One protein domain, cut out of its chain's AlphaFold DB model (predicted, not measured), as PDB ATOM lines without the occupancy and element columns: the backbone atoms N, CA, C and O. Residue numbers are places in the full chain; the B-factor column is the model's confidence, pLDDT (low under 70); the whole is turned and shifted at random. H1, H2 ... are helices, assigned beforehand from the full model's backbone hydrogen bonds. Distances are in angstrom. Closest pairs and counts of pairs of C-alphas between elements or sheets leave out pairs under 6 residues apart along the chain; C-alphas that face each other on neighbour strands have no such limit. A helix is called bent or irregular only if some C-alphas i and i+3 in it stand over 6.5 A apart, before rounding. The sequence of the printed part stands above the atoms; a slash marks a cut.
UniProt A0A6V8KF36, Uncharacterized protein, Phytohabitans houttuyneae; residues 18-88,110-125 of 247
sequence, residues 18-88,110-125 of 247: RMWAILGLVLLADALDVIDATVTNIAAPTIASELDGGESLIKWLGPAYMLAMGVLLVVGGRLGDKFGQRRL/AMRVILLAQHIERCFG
ATOM      1  N   ARG A  18      12.425  -9.599 -40.927       69.88
ATOM      2  CA  ARG A  18      13.713 -10.306 -40.796       69.88
ATOM      3  C   ARG A  18      14.717  -9.485 -39.996       69.88
ATOM      4  O   ARG A  18      15.390 -10.045 -39.142       69.88
ATOM      5  N   MET A  19      14.777  -8.176 -40.229       75.44
ATOM      6  CA  MET A  19      15.655  -7.270 -39.487       75.44
ATOM      7  C   MET A  19      15.291  -7.226 -37.998       75.44
ATOM      8  O   MET A  19      16.174  -7.342 -37.159       75.44
ATOM      9  N   TRP A  20      13.996  -7.188 -37.670       77.00
ATOM     10  CA  TRP A  20      13.511  -7.299 -36.290       77.00
ATOM     11  C   TRP A  20      13.831  -8.655 -35.649       77.00
ATOM     12  O   TRP A  20      14.165  -8.708 -34.470       77.00
ATOM     13  N   ALA A  21      13.767  -9.749 -36.415       70.00
ATOM     14  CA  ALA A  21      14.151 -11.070 -35.919       70.00
ATOM     15  C   ALA A  21      15.662 -11.169 -35.645       70.00
ATOM     16  O   ALA A  21      16.050 -11.709 -34.616       70.00
ATOM     17  N   ILE A  22      16.504 -10.618 -36.528       72.88
ATOM     18  CA  ILE A  22      17.961 -10.547 -36.329       72.88
ATOM     19  C   ILE A  22      18.281  -9.674 -35.116       72.88
ATOM     20  O   ILE A  22      19.071 -10.080 -34.274       72.88
ATOM     21  N   LEU A  23      17.635  -8.514 -34.993       76.62
ATOM     22  CA  LEU A  23      17.808  -7.627 -33.848       76.62
ATOM     23  C   LEU A  23      17.454  -8.344 -32.540       76.62
ATOM     24  O   LEU A  23      18.261  -8.359 -31.618       76.62
ATOM     25  N   GLY A  24      16.295  -9.008 -32.482       79.38
ATOM     26  CA  GLY A  24      15.897  -9.792 -31.311       79.38
ATOM     27  C   GLY A  24      16.883 -10.915 -30.982       79.38
ATOM     28  O   GLY A  24      17.121 -11.194 -29.812       79.38
ATOM     29  N   LEU A  25      17.495 -11.520 -32.001       76.75
ATOM     30  CA  LEU A  25      18.515 -12.545 -31.821       76.75
ATOM     31  C   LEU A  25      19.804 -12.000 -31.212       76.75
ATOM     32  O   LEU A  25      20.341 -12.599 -30.286       76.75
ATOM     33  N   VAL A  26      20.281 -10.869 -31.732       77.62
ATOM     34  CA  VAL A  26      21.499 -10.208 -31.252       77.62
ATOM     35  C   VAL A  26      21.308  -9.737 -29.815       77.62
ATOM     36  O   VAL A  26      22.168  -9.994 -28.984       77.62
ATOM     37  N   LEU A  27      20.157  -9.137 -29.496       80.94
ATOM     38  CA  LEU A  27      19.841  -8.724 -28.127       80.94
ATOM     39  C   LEU A  27      19.765  -9.916 -27.168       80.94
ATOM     40  O   LEU A  27      20.215  -9.816 -26.033       80.94
ATOM     41  N   LEU A  28      19.193 -11.040 -27.604       81.00
ATOM     42  CA  LEU A  28      19.124 -12.236 -26.767       81.00
ATOM     43  C   LEU A  28      20.514 -12.837 -26.526       81.00
ATOM     44  O   LEU A  28      20.797 -13.268 -25.413       81.00
ATOM     45  N   ALA A  29      21.364 -12.867 -27.553       78.88
ATOM     46  CA  ALA A  29      22.741 -13.332 -27.423       78.88
ATOM     47  C   ALA A  29      23.541 -12.449 -26.452       78.88
ATOM     48  O   ALA A  29      24.214 -12.977 -25.575       78.88
ATOM     49  N   ASP A  30      23.398 -11.127 -26.555       84.12
ATOM     50  CA  ASP A  30      24.035 -10.161 -25.653       84.12
ATOM     51  C   ASP A  30      23.539 -10.317 -24.204       84.12
ATOM     52  O   ASP A  30      24.324 -10.363 -23.259       84.12
ATOM     53  N   ALA A  31      22.232 -10.517 -24.011       81.44
ATOM     54  CA  ALA A  31      21.670 -10.768 -22.687       81.44
ATOM     55  C   ALA A  31      22.218 -12.055 -22.045       81.44
ATOM     56  O   ALA A  31      22.457 -12.087 -20.838       81.44
ATOM     57  N   LEU A  32      22.418 -13.116 -22.832       84.25
ATOM     58  CA  LEU A  32      23.019 -14.358 -22.344       84.25
ATOM     59  C   LEU A  32      24.483 -14.191 -21.961       84.25
ATOM     60  O   LEU A  32      24.890 -14.745 -20.945       84.25
ATOM     61  N   ASP A  33      25.242 -13.419 -22.736       85.00
ATOM     62  CA  ASP A  33      26.646 -13.124 -22.448       85.00
ATOM     63  C   ASP A  33      26.800 -12.413 -21.093       85.00
ATOM     64  O   ASP A  33      27.598 -12.813 -20.242       85.00
ATOM     65  N   VAL A  34      25.941 -11.419 -20.834       87.12
ATOM     66  CA  VAL A  34      25.916 -10.706 -19.550       87.12
ATOM     67  C   VAL A  34      25.538 -11.640 -18.400       87.12
ATOM     68  O   VAL A  34      26.162 -11.591 -17.338       87.12
ATOM     69  N   ILE A  35      24.535 -12.505 -18.589       90.94
ATOM     70  CA  ILE A  35      24.130 -13.471 -17.557       90.94
ATOM     71  C   ILE A  35      25.285 -14.432 -17.239       90.94
ATOM     72  O   ILE A  35      25.572 -14.651 -16.060       90.94
ATOM     73  N   ASP A  36      25.992 -14.949 -18.241       86.06
ATOM     74  CA  ASP A  36      27.096 -15.897 -18.038       86.06
ATOM     75  C   ASP A  36      28.261 -15.285 -17.237       86.06
ATOM     76  O   ASP A  36      28.782 -15.886 -16.287       86.06
ATOM     77  N   ALA A  37      28.591 -14.023 -17.522       84.31
ATOM     78  CA  ALA A  37      29.601 -13.282 -16.773       84.31
ATOM     79  C   ALA A  37      29.215 -13.104 -15.292       84.31
ATOM     80  O   ALA A  37      30.069 -13.202 -14.404       84.31
ATOM     81  N   THR A  38      27.928 -12.879 -14.998       88.06
ATOM     82  CA  THR A  38      27.453 -12.751 -13.609       88.06
ATOM     83  C   THR A  38      27.492 -14.076 -12.851       88.06
ATOM     84  O   THR A  38      27.919 -14.095 -11.696       88.06
ATOM     85  N   VAL A  39      27.119 -15.187 -13.497       87.19
ATOM     86  CA  VAL A  39      27.176 -16.531 -12.897       87.19
ATOM     87  C   VAL A  39      28.616 -16.904 -12.566       87.19
ATOM     88  O   VAL A  39      28.900 -17.330 -11.445       87.19
ATOM     89  N   THR A  40      29.542 -16.662 -13.495       84.50
ATOM     90  CA  THR A  40      30.971 -16.929 -13.288       84.50
ATOM     91  C   THR A  40      31.531 -16.118 -12.121       84.50
ATOM     92  O   THR A  40      32.304 -16.640 -11.323       84.50
ATOM     93  N   ASN A  41      31.101 -14.865 -11.961       87.56
ATOM     94  CA  ASN A  41      31.553 -14.015 -10.860       87.56
ATOM     95  C   ASN A  41      31.056 -14.509  -9.487       87.56
ATOM     96  O   ASN A  41      31.775 -14.410  -8.495       87.56
ATOM     97  N   ILE A  42      29.849 -15.080  -9.426       89.88
ATOM     98  CA  ILE A  42      29.299 -15.665  -8.192       89.88
ATOM     99  C   ILE A  42      29.946 -17.024  -7.886       89.88
ATOM    100  O   ILE A  42      30.171 -17.343  -6.721       89.88
ATOM    101  N   ALA A  43      30.273 -17.814  -8.912       85.75
ATOM    102  CA  ALA A  43      30.894 -19.131  -8.758       85.75
ATOM    103  C   ALA A  43      32.413 -19.071  -8.489       85.75
ATOM    104  O   ALA A  43      32.971 -19.998  -7.902       85.75
ATOM    105  N   ALA A  44      33.082 -17.983  -8.885       83.12
ATOM    106  CA  ALA A  44      34.521 -17.779  -8.729       83.12
ATOM    107  C   ALA A  44      35.083 -18.058  -7.315       83.12
ATOM    108  O   ALA A  44      36.089 -18.768  -7.231       83.12
ATOM    109  N   PRO A  45      34.494 -17.558  -6.206       82.44
ATOM    110  CA  PRO A  45      35.018 -17.827  -4.865       82.44
ATOM    111  C   PRO A  45      34.932 -19.308  -4.475       82.44
ATOM    112  O   PRO A  45      35.870 -19.823  -3.873       82.44
ATOM    113  N   THR A  46      33.858 -20.005  -4.861       83.69
ATOM    114  CA  THR A  46      33.678 -21.434  -4.566       83.69
ATOM    115  C   THR A  46      34.732 -22.274  -5.281       83.69
ATOM    116  O   THR A  46      35.421 -23.069  -4.646       83.69
ATOM    117  N   ILE A  47      34.943 -22.021  -6.578       80.50
ATOM    118  CA  ILE A  47      35.955 -22.724  -7.385       80.50
ATOM    119  C   ILE A  47      37.363 -22.472  -6.827       80.50
ATOM    120  O   ILE A  47      38.181 -23.385  -6.763       80.50
ATOM    121  N   ALA A  48      37.653 -21.244  -6.387       81.81
ATOM    122  CA  ALA A  48      38.950 -20.917  -5.804       81.81
ATOM    123  C   ALA A  48      39.191 -21.622  -4.459       81.81
ATOM    124  O   ALA A  48      40.299 -22.101  -4.223       81.81
ATOM    125  N   SER A  49      38.160 -21.730  -3.612       81.56
ATOM    126  CA  SER A  49      38.258 -22.441  -2.330       81.56
ATOM    127  C   SER A  49      38.418 -23.956  -2.480       81.56
ATOM    128  O   SER A  49      39.127 -24.565  -1.687       81.56
ATOM    129  N   GLU A  50      37.812 -24.566  -3.504       83.06
ATOM    130  CA  GLU A  50      37.936 -26.010  -3.756       83.06
ATOM    131  C   GLU A  50      39.303 -26.398  -4.336       83.06
ATOM    132  O   GLU A  50      39.780 -27.508  -4.105       83.06
ATOM    133  N   LEU A  51      39.953 -25.494  -5.077       80.25
ATOM    134  CA  LEU A  51      41.263 -25.737  -5.690       80.25
ATOM    135  C   LEU A  51      42.451 -25.366  -4.781       80.25
ATOM    136  O   LEU A  51      43.591 -25.437  -5.239       80.25
ATOM    137  N   ASP A  52      42.199 -24.917  -3.545       77.12
ATOM    138  CA  ASP A  52      43.190 -24.276  -2.655       77.12
ATOM    139  C   ASP A  52      43.977 -23.143  -3.361       77.12
ATOM    140  O   ASP A  52      45.087 -22.744  -3.000       77.12
ATOM    141  N   GLY A  53      43.388 -22.609  -4.434       68.50
ATOM    142  CA  GLY A  53      43.972 -21.589  -5.275       68.50
ATOM    143  C   GLY A  53      43.741 -20.251  -4.606       68.50
ATOM    144  O   GLY A  53      42.683 -19.652  -4.788       68.50
ATOM    145  N   GLY A  54      44.717 -19.789  -3.824       80.00
ATOM    146  CA  GLY A  54      44.647 -18.504  -3.120       80.00
ATOM    147  C   GLY A  54      44.332 -17.313  -4.042       80.00
ATOM    148  O   GLY A  54      44.208 -17.456  -5.256       80.00
ATOM    149  N   GLU A  55      44.269 -16.091  -3.499       81.94
ATOM    150  CA  GLU A  55      43.784 -14.880  -4.206       81.94
ATOM    151  C   GLU A  55      44.311 -14.651  -5.637       81.94
ATOM    152  O   GLU A  55      43.676 -13.966  -6.443       81.94
ATOM    153  N   SER A  56      45.492 -15.183  -5.956       86.44
ATOM    154  CA  SER A  56      46.057 -15.171  -7.304       86.44
ATOM    155  C   SER A  56      45.139 -15.801  -8.364       86.44
ATOM    156  O   SER A  56      45.008 -15.230  -9.445       86.44
ATOM    157  N   LEU A  57      44.453 -16.909  -8.060       84.94
ATOM    158  CA  LEU A  57      43.585 -17.608  -9.010       84.94
ATOM    159  C   LEU A  57      42.337 -16.777  -9.339       84.94
ATOM    160  O   LEU A  57      41.986 -16.619 -10.507       84.94
ATOM    161  N   ILE A  58      41.730 -16.155  -8.325       84.81
ATOM    162  CA  ILE A  58      40.557 -15.276  -8.476       84.81
ATOM    163  C   ILE A  58      40.886 -14.080  -9.383       84.81
ATOM    164  O   ILE A  58      40.088 -13.709 -10.243       84.81
ATOM    165  N   LYS A  59      42.090 -13.506  -9.248       87.94
ATOM    166  CA  LYS A  59      42.556 -12.386 -10.086       87.94
ATOM    167  C   LYS A  59      42.776 -12.794 -11.550       87.94
ATOM    168  O   LYS A  59      42.626 -11.953 -12.434       87.94
ATOM    169  N   TRP A  60      43.106 -14.060 -11.812       90.25
ATOM    170  CA  TRP A  60      43.323 -14.588 -13.165       90.25
ATOM    171  C   TRP A  60      42.055 -15.102 -13.849       90.25
ATOM    172  O   TRP A  60      42.006 -15.114 -15.081       90.25
ATOM    173  N   LEU A  61      41.021 -15.468 -13.088       84.69
ATOM    174  CA  LEU A  61      39.805 -16.086 -13.621       84.69
ATOM    175  C   LEU A  61      39.068 -15.181 -14.626       84.69
ATOM    176  O   LEU A  61      38.732 -15.617 -15.724       84.69
ATOM    177  N   GLY A  62      38.888 -13.899 -14.289       86.19
ATOM    178  CA  GLY A  62      38.228 -12.922 -15.166       86.19
ATOM    179  C   GLY A  62      38.965 -12.702 -16.498       86.19
ATOM    180  O   GLY A  62      38.368 -12.880 -17.560       86.19
ATOM    181  N   PRO A  63      40.267 -12.356 -16.487       89.75
ATOM    182  CA  PRO A  63      41.060 -12.230 -17.709       89.75
ATOM    183  C   PRO A  63      41.126 -13.518 -18.541       89.75
ATOM    184  O   PRO A  63      41.070 -13.450 -19.768       89.75
ATOM    185  N   ALA A  64      41.219 -14.689 -17.901       89.44
ATOM    186  CA  ALA A  64      41.229 -15.974 -18.597       89.44
ATOM    187  C   ALA A  64      39.899 -16.247 -19.319       89.44
ATOM    188  O   ALA A  64      39.918 -16.656 -20.481       89.44
ATOM    189  N   TYR A  65      38.762 -15.950 -18.677       84.44
ATOM    190  CA  TYR A  65      37.438 -16.025 -19.303       84.44
ATOM    191  C   TYR A  65      37.348 -15.114 -20.539       84.44
ATOM    192  O   TYR A  65      36.957 -15.562 -21.616       84.44
ATOM    193  N   MET A  66      37.813 -13.865 -20.429       88.12
ATOM    194  CA  MET A  66      37.827 -12.917 -21.553       88.12
ATOM    195  C   MET A  66      38.716 -13.388 -22.714       88.12
ATOM    196  O   MET A  66      38.353 -13.223 -23.878       88.12
ATOM    197  N   LEU A  67      39.868 -13.999 -22.419       92.56
ATOM    198  CA  LEU A  67      40.742 -14.583 -23.441       92.56
ATOM    199  C   LEU A  67      40.078 -15.775 -24.137       92.56
ATOM    200  O   LEU A  67      40.115 -15.851 -25.366       92.56
ATOM    201  N   ALA A  68      39.449 -16.677 -23.380       85.62
ATOM    202  CA  ALA A  68      38.719 -17.815 -23.935       85.62
ATOM    203  C   ALA A  68      37.581 -17.346 -24.856       85.62
ATOM    204  O   ALA A  68      37.487 -17.802 -26.000       85.62
ATOM    205  N   MET A  69      36.793 -16.367 -24.403       80.31
ATOM    206  CA  MET A  69      35.730 -15.749 -25.199       80.31
ATOM    207  C   MET A  69      36.272 -15.054 -26.448       80.31
ATOM    208  O   MET A  69      35.733 -15.241 -27.537       80.31
ATOM    209  N   GLY A  70      37.380 -14.318 -26.343       86.81
ATOM    210  CA  GLY A  70      38.016 -13.668 -27.489       86.81
ATOM    211  C   GLY A  70      38.483 -14.662 -28.556       86.81
ATOM    212  O   GLY A  70      38.232 -14.458 -29.747       86.81
ATOM    213  N   VAL A  71      39.110 -15.770 -28.150       91.25
ATOM    214  CA  VAL A  71      39.524 -16.835 -29.079       91.25
ATOM    215  C   VAL A  71      38.302 -17.477 -29.734       91.25
ATOM    216  O   VAL A  71      38.280 -17.639 -30.958       91.25
ATOM    217  N   LEU A  72      37.266 -17.789 -28.950       80.62
ATOM    218  CA  LEU A  72      36.039 -18.394 -29.460       80.62
ATOM    219  C   LEU A  72      35.310 -17.464 -30.439       80.62
ATOM    220  O   LEU A  72      34.842 -17.930 -31.475       80.62
ATOM    221  N   LEU A  73      35.289 -16.156 -30.178       82.88
ATOM    222  CA  LEU A  73      34.683 -15.154 -31.055       82.88
ATOM    223  C   LEU A  73      35.422 -15.044 -32.394       82.88
ATOM    224  O   LEU A  73      34.789 -14.982 -33.448       82.88
ATOM    225  N   VAL A  74      36.757 -15.074 -32.384       84.69
ATOM    226  CA  VAL A  74      37.562 -15.058 -33.618       84.69
ATOM    227  C   VAL A  74      37.332 -16.329 -34.437       84.69
ATOM    228  O   VAL A  74      37.184 -16.266 -35.664       84.69
ATOM    229  N   VAL A  75      37.270 -17.487 -33.774       80.31
ATOM    230  CA  VAL A  75      36.966 -18.767 -34.429       80.31
ATOM    231  C   VAL A  75      35.539 -18.755 -34.983       80.31
ATOM    232  O   VAL A  75      35.347 -19.077 -36.156       80.31
ATOM    233  N   GLY A  76      34.565 -18.312 -34.189       71.44
ATOM    234  CA  GLY A  76      33.157 -18.191 -34.562       71.44
ATOM    235  C   GLY A  76      32.928 -17.226 -35.724       71.44
ATOM    236  O   GLY A  76      32.204 -17.564 -36.658       71.44
ATOM    237  N   GLY A  77      33.615 -16.081 -35.746       75.06
ATOM    238  CA  GLY A  77      33.560 -15.117 -36.848       75.06
ATOM    239  C   GLY A  77      34.054 -15.717 -38.166       75.06
ATOM    240  O   GLY A  77      33.352 -15.677 -39.177       75.06
ATOM    241  N   ARG A  78      35.211 -16.396 -38.147       79.38
ATOM    242  CA  ARG A  78      35.723 -17.095 -39.343       79.38
ATOM    243  C   ARG A  78      34.835 -18.252 -39.786       79.38
ATOM    244  O   ARG A  78      34.803 -18.579 -40.975       79.38
ATOM    245  N   LEU A  79      34.164 -18.901 -38.839       71.25
ATOM    246  CA  LEU A  79      33.218 -19.971 -39.117       71.25
ATOM    247  C   LEU A  79      31.959 -19.403 -39.794       71.25
ATOM    248  O   LEU A  79      31.541 -19.912 -40.836       71.25
ATOM    249  N   GLY A  80      31.437 -18.284 -39.290       70.56
ATOM    250  CA  GLY A  80      30.323 -17.541 -39.881       70.56
ATOM    251  C   GLY A  80      30.592 -17.098 -41.321       70.56
ATOM    252  O   GLY A  80      29.758 -17.336 -42.198       70.56
ATOM    253  N   ASP A  81      31.783 -16.563 -41.602       71.50
ATOM    254  CA  ASP A  81      32.172 -16.125 -42.952       71.50
ATOM    255  C   ASP A  81      32.175 -17.275 -43.969       71.50
ATOM    256  O   ASP A  81      31.704 -17.135 -45.104       71.50
ATOM    257  N   LYS A  82      32.672 -18.448 -43.559       66.44
ATOM    258  CA  LYS A  82      32.738 -19.634 -44.425       66.44
ATOM    259  C   LYS A  82      31.359 -20.235 -44.705       66.44
ATOM    260  O   LYS A  82      31.144 -20.755 -45.804       66.44
ATOM    261  N   PHE A  83      30.438 -20.175 -43.744       60.62
ATOM    262  CA  PHE A  83      29.116 -20.797 -43.863       60.62
ATOM    263  C   PHE A  83      28.032 -19.860 -44.424       60.62
ATOM    264  O   PHE A  83      27.122 -20.339 -45.104       60.62
ATOM    265  N   GLY A  84      28.156 -18.539 -44.254       57.12
ATOM    266  CA  GLY A  84      27.177 -17.558 -44.742       57.12
ATOM    267  C   GLY A  84      27.180 -17.350 -46.263       57.12
ATOM    268  O   GLY A  84      26.121 -17.243 -46.884       57.12
ATOM    269  N   GLN A  85      28.353 -17.357 -46.908       56.41
ATOM    270  CA  GLN A  85      28.456 -17.063 -48.348       56.41
ATOM    271  C   GLN A  85      27.936 -18.198 -49.247       56.41
ATOM    272  O   GLN A  85      27.433 -17.950 -50.346       56.41
ATOM    273  N   ARG A  86      28.034 -19.458 -48.798       53.47
ATOM    274  CA  ARG A  86      27.715 -20.626 -49.640       53.47
ATOM    275  C   ARG A  86      26.217 -20.914 -49.757       53.47
ATOM    276  O   ARG A  86      25.807 -21.489 -50.765       53.47
ATOM    277  N   ARG A  87      25.410 -20.505 -48.773       55.25
ATOM    278  CA  ARG A  87      23.947 -20.678 -48.799       55.25
ATOM    279  C   ARG A  87      23.255 -19.596 -49.624       55.25
ATOM    280  O   ARG A  87      22.498 -19.930 -50.528       55.25
ATOM    281  N   LEU A  88      23.647 -18.328 -49.467       53.00
ATOM    282  CA  LEU A  88      23.048 -17.206 -50.210       53.00
ATOM    283  C   LEU A  88      23.287 -17.260 -51.730       53.00
ATOM    284  O   LEU A  88      22.431 -16.827 -52.501       53.00
ATOM    285  N   ALA A 110      14.763 -21.517 -19.382       46.44
ATOM    286  CA  ALA A 110      16.196 -21.707 -19.625       46.44
ATOM    287  C   ALA A 110      16.485 -22.717 -20.752       46.44
ATOM    288  O   ALA A 110      17.368 -22.516 -21.586       46.44
ATOM    289  N   MET A 111      15.676 -23.773 -20.846       50.66
ATOM    290  CA  MET A 111      15.836 -24.827 -21.848       50.66
ATOM    291  C   MET A 111      15.412 -24.342 -23.238       50.66
ATOM    292  O   MET A 111      15.991 -24.760 -24.236       50.66
ATOM    293  N   ARG A 112      14.479 -23.379 -23.315       53.22
ATOM    294  CA  ARG A 112      14.109 -22.715 -24.576       53.22
ATOM    295  C   ARG A 112      15.230 -21.859 -25.145       53.22
ATOM    296  O   ARG A 112      15.217 -21.684 -26.354       53.22
ATOM    297  N   VAL A 113      16.166 -21.355 -24.340       53.75
ATOM    298  CA  VAL A 113      17.261 -20.498 -24.823       53.75
ATOM    299  C   VAL A 113      18.433 -21.319 -25.353       53.75
ATOM    300  O   VAL A 113      18.919 -21.037 -26.443       53.75
ATOM    301  N   ILE A 114      18.789 -22.408 -24.670       53.44
ATOM    302  CA  ILE A 114      19.746 -23.395 -25.194       53.44
ATOM    303  C   ILE A 114      19.159 -24.083 -26.437       53.44
ATOM    304  O   ILE A 114      19.845 -24.230 -27.445       53.44
ATOM    305  N   LEU A 115      17.860 -24.415 -26.426       54.06
ATOM    306  CA  LEU A 115      17.173 -24.894 -27.624       54.06
ATOM    307  C   LEU A 115      17.058 -23.811 -28.698       54.06
ATOM    308  O   LEU A 115      17.110 -24.179 -29.858       54.06
ATOM    309  N   LEU A 116      16.934 -22.515 -28.375       56.31
ATOM    310  CA  LEU A 116      16.950 -21.440 -29.377       56.31
ATOM    311  C   LEU A 116      18.331 -21.328 -30.012       56.31
ATOM    312  O   LEU A 116      18.400 -21.252 -31.230       56.31
ATOM    313  N   ALA A 117      19.400 -21.377 -29.213       48.22
ATOM    314  CA  ALA A 117      20.786 -21.413 -29.675       48.22
ATOM    315  C   ALA A 117      21.015 -22.614 -30.606       48.22
ATOM    316  O   ALA A 117      21.430 -22.439 -31.750       48.22
ATOM    317  N   GLN A 118      20.565 -23.806 -30.208       52.91
ATOM    318  CA  GLN A 118      20.588 -25.000 -31.060       52.91
ATOM    319  C   GLN A 118      19.633 -24.903 -32.264       52.91
ATOM    320  O   GLN A 118      19.876 -25.504 -33.309       52.91
ATOM    321  N   HIS A 119      18.530 -24.159 -32.169       49.56
ATOM    322  CA  HIS A 119      17.592 -23.945 -33.274       49.56
ATOM    323  C   HIS A 119      18.147 -22.941 -34.287       49.56
ATOM    324  O   HIS A 119      17.911 -23.100 -35.479       49.56
ATOM    325  N   ILE A 120      18.928 -21.959 -33.836       50.94
ATOM    326  CA  ILE A 120      19.687 -21.017 -34.662       50.94
ATOM    327  C   ILE A 120      20.811 -21.763 -35.375       50.94
ATOM    328  O   ILE A 120      20.944 -21.608 -36.584       50.94
ATOM    329  N   GLU A 121      21.522 -22.655 -34.684       44.31
ATOM    330  CA  GLU A 121      22.508 -23.567 -35.278       44.31
ATOM    331  C   GLU A 121      21.873 -24.534 -36.293       44.31
ATOM    332  O   GLU A 121      22.439 -24.783 -37.357       44.31
ATOM    333  N   ARG A 122      20.654 -25.030 -36.037       44.47
ATOM    334  CA  ARG A 122      19.883 -25.857 -36.988       44.47
ATOM    335  C   ARG A 122      19.289 -25.049 -38.149       44.47
ATOM    336  O   ARG A 122      19.196 -25.576 -39.254       44.47
ATOM    337  N   CYS A 123      18.963 -23.771 -37.951       48.38
ATOM    338  CA  CYS A 123      18.592 -22.841 -39.025       48.38
ATOM    339  C   CYS A 123      19.810 -22.465 -39.888       48.38
ATOM    340  O   CYS A 123      19.686 -22.344 -41.108       48.38
ATOM    341  N   PHE A 124      20.997 -22.360 -39.283       49.00
ATOM    342  CA  PHE A 124      22.286 -22.236 -39.976       49.00
ATOM    343  C   PHE A 124      22.777 -23.565 -40.579       49.00
ATOM    344  O   PHE A 124      23.630 -23.575 -41.464       49.00
ATOM    345  N   GLY A 125      22.155 -24.668 -40.162       41.84
ATOM    346  CA  GLY A 125      22.182 -26.013 -40.712       41.84
ATOM    347  C   GLY A 125      23.560 -26.661 -40.814       41.84
ATOM    348  O   GLY A 125      24.272 -26.528 -41.811       41.84
TER     349      GLY A 125
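Overview. This is residues 18 to 88 and 110 to 125 of the 247 residues of an uncharacterized protein of Phytohabitans houttuyneae (UniProt A0A6V8KF36). Picture a long helical hairpin, splayed like a narrow V: the long helices H2 and H1 meet near the tight link that joins them and spread apart toward the other end. The short helix H3, which follows across a cut, lies beside the open part of the V, near H1 and with its last residues close to H2. The printed part has 87 residues with three named helices, in the order H1, H2, H3 along the chain, and no named strand; the class is all helix. It is loose, with a radius of gyration of the C-alphas of 16.8 A, and elongated, spanning 52 by 26 by 18 A.

Arrangement. Begin with H2, residues 55 to 88, the longest helix by residues, and look for its kink of 27 degrees near residue 62. H1, residues 18 to 50, has a kink of 40 degrees near residue 43. H1 and H2 form a helical hairpin and run opposite ways at a shallow tilt of 26 degrees. They touch with residues 44 to 48 of H1 and 55 to 61 of H2 alone; the closest C-alphas, of Ala 48 and Ile 58, are 6.4 A apart. H3, residues 110 to 124, is near H1, with 9 pairs of C-alphas within 10 A. H2 and H3 are close but not clearly touching: their closest C-alphas, of Phe 83 and Phe 124, are 8.0 A apart. These two run the same way at a steep tilt of 38 degrees, only just past shallow. In H3 every O i to N i+4 pair is within hydrogen-bond range; in H1 it is 27 of 29, and in H2 24 of 30.

Along the chain. Find C-alpha 55 at (43.784, -14.880, -4.206); from there H2 runs 50.5 A to C-alpha 88 at (23.048, -17.206, -50.210). It is irregular, but only just: C-alphas 59 and 62 are 6.7 A apart. H1 begins at C-alpha 18, at (13.713, -10.306, -40.796), and measures 47.0 A to C-alpha 50; it too is only just irregular, with C-alphas 42 and 45 at 7.0 A. H3 measures 21.2 A from C-alpha 110 to C-alpha 124, at (22.286, -22.236, -39.976).

Size, cuts and confidence. The C-alphas of Asp 52 and Leu 88 are the two farthest apart, at 52.1 A. Residues 18 to 24, which belong to H1, and residues 70 to 79, which belong to H2, stand free. The link from H1 to H2 is tight, with 4 residues. The link from H2 to H3 runs across the cut: residues 89 to 109 are not printed, and C-alphas 88 and 110 are 31.7 A apart. The mean pLDDT of the printed part is 74.1; look for values under 70 at residue 18, residue 53, residues 82 to 88 and residues 110 to 125.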